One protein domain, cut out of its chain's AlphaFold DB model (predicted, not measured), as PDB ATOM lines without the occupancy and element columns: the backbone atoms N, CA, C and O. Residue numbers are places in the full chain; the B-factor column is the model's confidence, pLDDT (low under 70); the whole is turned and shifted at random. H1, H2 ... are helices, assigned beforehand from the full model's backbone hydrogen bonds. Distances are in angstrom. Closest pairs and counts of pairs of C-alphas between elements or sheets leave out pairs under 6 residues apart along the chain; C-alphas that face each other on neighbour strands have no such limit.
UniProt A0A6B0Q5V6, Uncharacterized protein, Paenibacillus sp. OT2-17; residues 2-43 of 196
ATOM      1  N   ALA A   2      43.800 -30.018 -25.918       39.62
ATOM      2  CA  ALA A   2      44.208 -28.719 -25.379       39.62
ATOM      3  C   ALA A   2      43.988 -27.713 -26.516       39.62
ATOM      4  O   ALA A   2      44.632 -27.837 -27.563       39.62
ATOM      5  N   GLY A   3      43.045 -26.789 -26.363       48.69
ATOM      6  CA  GLY A   3      42.773 -25.759 -27.366       48.69
ATOM      7  C   GLY A   3      41.415 -25.065 -27.277       48.69
ATOM      8  O   GLY A   3      41.313 -23.976 -27.833       48.69
ATOM      9  N   ASP A   4      40.440 -25.654 -26.575       55.44
ATOM     10  CA  ASP A   4      39.066 -25.127 -26.451       55.44
ATOM     11  C   ASP A   4      38.647 -24.907 -24.983       55.44
ATOM     12  O   ASP A   4      37.475 -24.665 -24.694       55.44
ATOM     13  N   GLU A   5      39.571 -25.033 -24.029       66.44
ATOM     14  CA  GLU A   5      39.281 -24.771 -22.624       66.44
ATOM     15  C   GLU A   5      38.999 -23.276 -22.396       66.44
ATOM     16  O   GLU A   5      39.790 -22.411 -22.772       66.44
ATOM     17  N   ASP A   6      37.864 -22.980 -21.759       72.69
ATOM     18  CA  ASP A   6      37.487 -21.623 -21.365       72.69
ATOM     19  C   ASP A   6      38.562 -21.022 -20.446       72.69
ATOM     20  O   ASP A   6      39.058 -21.688 -19.536       72.69
ATOM     21  N   SER A   7      38.888 -19.746 -20.642       69.06
ATOM     22  CA  SER A   7      39.687 -18.926 -19.722       69.06
ATOM     23  C   SER A   7      39.334 -19.138 -18.236       69.06
ATOM     24  O   SER A   7      40.231 -19.206 -17.393       69.06
ATOM     25  N   ILE A   8      38.054 -19.379 -17.927       79.88
ATOM     26  CA  ILE A   8      37.552 -19.681 -16.578       79.88
ATOM     27  C   ILE A   8      38.191 -20.947 -15.984       79.88
ATOM     28  O   ILE A   8      38.450 -21.010 -14.781       79.88
ATOM     29  N   PHE A   9      38.470 -21.970 -16.797       80.38
ATOM     30  CA  PHE A   9      39.125 -23.196 -16.334       80.38
ATOM     31  C   PHE A   9      40.530 -22.909 -15.797       80.38
ATOM     32  O   PHE A   9      40.894 -23.397 -14.725       80.38
ATOM     33  N   TYR A  10      41.304 -22.097 -16.516       76.88
ATOM     34  CA  TYR A  10      42.654 -21.726 -16.103       76.88
ATOM     35  C   TYR A  10      42.640 -20.844 -14.860       76.88
ATOM     36  O   TYR A  10      43.477 -21.037 -13.980       76.88
ATOM     37  N   ASP A  11      41.661 -19.948 -14.736       79.38
ATOM     38  CA  ASP A  11      41.497 -19.142 -13.530       79.38
ATOM     39  C   ASP A  11      41.245 -20.004 -12.290       79.38
ATOM     40  O   ASP A  11      41.931 -19.839 -11.278       79.38
ATOM     41  N   LEU A  12      40.322 -20.966 -12.394       84.19
ATOM     42  CA  LEU A  12      40.021 -21.910 -11.318       84.19
ATOM     43  C   LEU A  12      41.213 -22.810 -10.989       84.19
ATOM     44  O   LEU A  12      41.413 -23.163  -9.829       84.19
ATOM     45  N   LEU A  13      41.996 -23.205 -11.993       82.56
ATOM     46  CA  LEU A  13      43.188 -24.023 -11.804       82.56
ATOM     47  C   LEU A  13      44.296 -23.237 -11.084       82.56
ATOM     48  O   LEU A  13      44.902 -23.755 -10.149       82.56
ATOM     49  N   LEU A  14      44.528 -21.982 -11.473       82.69
ATOM     50  CA  LEU A  14      45.517 -21.105 -10.842       82.69
ATOM     51  C   LEU A  14      45.159 -20.772  -9.388       82.69
ATOM     52  O   LEU A  14      46.062 -20.645  -8.564       82.69
ATOM     53  N   ASP A  15      43.869 -20.708  -9.048       85.38
ATOM     54  CA  ASP A  15      43.396 -20.557  -7.662       85.38
ATOM     55  C   ASP A  15      43.663 -21.785  -6.778       85.38
ATOM     56  O   ASP A  15      43.644 -21.683  -5.550       85.38
ATOM     57  N   ARG A  16      43.901 -22.962  -7.371       85.56
ATOM     58  CA  ARG A  16      44.165 -24.204  -6.625       85.56
ATOM     59  C   ARG A  16      45.633 -24.392  -6.265       85.56
ATOM     60  O   ARG A  16      45.912 -25.179  -5.360       85.56
ATOM     61  N   PHE A  17      46.548 -23.694  -6.935       80.00
ATOM     62  CA  PHE A  17      47.972 -23.745  -6.619       80.00
ATOM     63  C   PHE A  17      48.299 -22.743  -5.509       80.00
ATOM     64  O   PHE A  17      48.200 -21.525  -5.680       80.00
ATOM     65  N   ALA A  18      48.688 -23.271  -4.347       75.12
ATOM     66  CA  ALA A  18      49.129 -22.458  -3.214       75.12
ATOM     67  C   ALA A  18      50.537 -21.880  -3.452       75.12
ATOM     68  O   ALA A  18      50.929 -20.880  -2.851       75.12
ATOM     69  N   GLU A  19      51.289 -22.509  -4.351       76.81
ATOM     70  CA  GLU A  19      52.639 -22.163  -4.753       76.81
ATOM     71  C   GLU A  19      52.668 -20.946  -5.699       76.81
ATOM     72  O   GLU A  19      51.720 -20.672  -6.435       76.81
ATOM     73  N   GLY A  20      53.777 -20.200  -5.686       71.19
ATOM     74  CA  GLY A  20      53.986 -19.025  -6.542       71.19
ATOM     75  C   GLY A  20      53.626 -17.686  -5.889       71.19
ATOM     76  O   GLY A  20      52.867 -17.606  -4.916       71.19
ATOM     77  N   THR A  21      54.214 -16.609  -6.413       83.38
ATOM     78  CA  THR A  21      53.946 -15.246  -5.936       83.38
ATOM     79  C   THR A  21      52.637 -14.703  -6.518       83.38
ATOM     80  O   THR A  21      52.109 -15.222  -7.503       83.38
ATOM     81  N   ALA A  22      52.093 -13.634  -5.925       82.38
ATOM     82  CA  ALA A  22      50.940 -12.934  -6.503       82.38
ATOM     83  C   ALA A  22      51.230 -12.449  -7.937       82.38
ATOM     84  O   ALA A  22      50.396 -12.611  -8.821       82.38
ATOM     85  N   THR A  23      52.452 -11.968  -8.179       81.12
ATOM     86  CA  THR A  23      52.916 -11.513  -9.494       81.12
ATOM     87  C   THR A  23      52.967 -12.643 -10.525       81.12
ATOM     88  O   THR A  23      52.582 -12.438 -11.676       81.12
ATOM     89  N   ASP A  24      53.389 -13.851 -10.138       76.25
ATOM     90  CA  ASP A  24      53.396 -15.008 -11.046       76.25
ATOM     91  C   ASP A  24      51.975 -15.431 -11.426       76.25
ATOM     92  O   ASP A  24      51.704 -15.726 -12.591       76.25
ATOM     93  N   ARG A  25      51.047 -15.399 -10.458       78.81
ATOM     94  CA  ARG A  25      49.627 -15.682 -10.701       78.81
ATOM     95  C   ARG A  25      48.992 -14.649 -11.629       78.81
ATOM     96  O   ARG A  25      48.292 -15.033 -12.558       78.81
ATOM     97  N   GLU A  26      49.267 -13.361 -11.435       81.12
ATOM     98  CA  GLU A  26      48.794 -12.295 -12.332       81.12
ATOM     99  C   GLU A  26      49.322 -12.471 -13.759       81.12
ATOM    100  O   GLU A  26      48.552 -12.392 -14.717       81.12
ATOM    101  N   ARG A  27      50.613 -12.795 -13.913       75.88
ATOM    102  CA  ARG A  27      51.203 -13.100 -15.225       75.88
ATOM    103  C   ARG A  27      50.554 -14.320 -15.873       75.88
ATOM    104  O   ARG A  27      50.239 -14.270 -17.059       75.88
ATOM    105  N   ALA A  28      50.329 -15.394 -15.119       76.44
ATOM    106  CA  ALA A  28      49.691 -16.604 -15.635       76.44
ATOM    107  C   ALA A  28      48.251 -16.339 -16.103       76.44
ATOM    108  O   ALA A  28      47.868 -16.792 -17.181       76.44
ATOM    109  N   ARG A  29      47.477 -15.539 -15.355       78.75
ATOM    110  CA  ARG A  29      46.126 -15.123 -15.763       78.75
ATOM    111  C   ARG A  29      46.140 -14.241 -17.001       78.75
ATOM    112  O   ARG A  29      45.335 -14.457 -17.901       78.75
ATOM    113  N   ALA A  30      47.063 -13.284 -17.083       76.56
ATOM    114  CA  ALA A  30      47.220 -12.442 -18.267       76.56
ATOM    115  C   ALA A  30      47.501 -13.288 -19.523       76.56
ATOM    116  O   ALA A  30      46.901 -13.053 -20.567       76.56
ATOM    117  N   VAL A  31      48.339 -14.324 -19.407       73.19
ATOM    118  CA  VAL A  31      48.613 -15.271 -20.504       73.19
ATOM    119  C   VAL A  31      47.383 -16.119 -20.850       73.19
ATOM    120  O   VAL A  31      47.116 -16.343 -22.027       73.19
ATOM    121  N   ALA A  32      46.623 -16.575 -19.852       72.00
ATOM    122  CA  ALA A  32      45.444 -17.419 -20.065       72.00
ATOM    123  C   ALA A  32      44.220 -16.664 -20.625       72.00
ATOM    124  O   ALA A  32      43.347 -17.285 -21.227       72.00
ATOM    125  N   SER A  33      44.148 -15.344 -20.426       70.12
ATOM    126  CA  SER A  33      42.994 -14.502 -20.790       70.12
ATOM    127  C   SER A  33      43.213 -13.625 -22.031       70.12
ATOM    128  O   SER A  33      42.247 -13.090 -22.583       70.12
ATOM    129  N   ALA A  34      44.455 -13.473 -22.503       66.44
ATOM    130  CA  ALA A  34      44.760 -12.649 -23.667       66.44
ATOM    131  C   ALA A  34      44.169 -13.242 -24.961       66.44
ATOM    132  O   ALA A  34      44.616 -14.262 -25.487       66.44
ATOM    133  N   SER A  35      43.173 -12.555 -25.520       58.25
ATOM    134  CA  SER A  35      42.575 -12.856 -26.824       58.25
ATOM    135  C   SER A  35      43.379 -12.161 -27.930       58.25
ATOM    136  O   SER A  35      42.997 -11.126 -28.467       58.25
ATOM    137  N   GLY A  36      44.546 -12.722 -28.245       54.44
ATOM    138  CA  GLY A  36      45.441 -12.220 -29.288       54.44
ATOM    139  C   GLY A  36      46.663 -13.119 -29.443       54.44
ATOM    140  O   GLY A  36      47.331 -13.403 -28.462       54.44
ATOM    141  N   ALA A  37      46.878 -13.606 -30.672       49.50
ATOM    142  CA  ALA A  37      47.988 -14.428 -31.170       49.50
ATOM    143  C   ALA A  37      48.895 -15.099 -30.115       49.50
ATOM    144  O   ALA A  37      49.798 -14.486 -29.563       49.50
ATOM    145  N   ARG A  38      48.688 -16.409 -29.941       55.38
ATOM    146  CA  ARG A  38      49.558 -17.377 -29.254       55.38
ATOM    147  C   ARG A  38      51.063 -17.058 -29.398       55.38
ATOM    148  O   ARG A  38      51.702 -17.565 -30.317       55.38
ATOM    149  N   GLU A  39      51.655 -16.315 -28.462       64.38
ATOM    150  CA  GLU A  39      53.123 -16.295 -28.288       64.38
ATOM    151  C   GLU A  39      53.631 -17.651 -27.772       64.38
ATOM    152  O   GLU A  39      54.797 -18.005 -27.932       64.38
ATOM    153  N   PHE A  40      52.728 -18.450 -27.201       70.00
ATOM    154  CA  PHE A  40      52.994 -19.774 -26.672       70.00
ATOM    155  C   PHE A  40      52.062 -20.802 -27.318       70.00
ATOM    156  O   PHE A  40      50.837 -20.672 -27.292       70.00
ATOM    157  N   GLY A  41      52.643 -21.833 -27.930       75.50
ATOM    158  CA  GLY A  41      51.909 -22.972 -28.469       75.50
ATOM    159  C   GLY A  41      52.286 -24.241 -27.720       75.50
ATOM    160  O   GLY A  41      53.467 -24.534 -27.578       75.50
ATOM    161  N   TYR A  42      51.289 -25.012 -27.299       81.81
ATOM    162  CA  TYR A  42      51.481 -26.292 -26.624       81.81
ATOM    163  C   TYR A  42      50.998 -27.437 -27.515       81.81
ATOM    164  O   TYR A  42      49.949 -27.338 -28.152       81.81
ATOM    165  N   ALA A  43      51.770 -28.518 -27.578       84.00
ATOM    166  CA  ALA A  43      51.417 -29.717 -28.324       84.00
ATOM    167  C   ALA A  43      51.839 -30.955 -27.528       84.00
ATOM    168  O   ALA A  43      52.910 -30.978 -26.928       84.00
TER     169      ALA A  43
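What this domain is: This is residues 2 to 43 of the 196 residues of an uncharacterized protein of Paenibacillus sp. OT2-17 (UniProt A0A6B0Q5V6). A small helical hairpin: a short helix, H1, and a longer one, H2, lie side by side and run opposite ways, and the link between them closes one end, where residues 18 to 23 stick out, of which 22 and 23 belong to H2. At the other end of the hairpin the unnamed stretches, residues 2 to 6 and residues 34 to 43, turn off to the same side of the helix pair. The printed part has 42 residues with two named helices, H1 then H2, and no named strand; its class is all helix, though under half of the residues, 20 of 42, are in named elements. It is only just compact, close to loose, with a radius of gyration of the C-alphas of 10.8 A and spans of 27 by 18 by 17 A.

How they stand to each other: H1, residues 7 to 14, and H2, residues 22 to 33, touch, with 9 pairs of C-alphas within 8 A. Their closest C-alphas, those of Ser 7 and Ser 33, are 5.6 A apart. Their lines stand at a shallow tilt of 25 degrees, and they run opposite ways. The centres are 10.4 A apart. The two form a helical hairpin over a short link of 7 residues. In H1 and H2 every O i to N i+4 pair is within hydrogen-bond range.

Where its parts are: H1 begins at C-alpha 7, at (39.687, -18.926, -19.722), and ends at Leu 14, 10.8 A from first to last C-alpha. H2 runs from C-alpha 22, at (50.940, -12.934, -6.503), to C-alpha 33, at (42.994, -14.502, -20.790), 16.4 A.

The domain as a whole: The two C-alphas farthest apart, those of Ala 18 and Ala 37, are 29.1 A apart. The first and last printed C-alphas, those of Ala 2 and Ala 43, are 7.9 A apart. The printed part has no cut. Its mean pLDDT is 72.8, and residues 2 to 5, residue 7 and residues 34 to 39 are under 70.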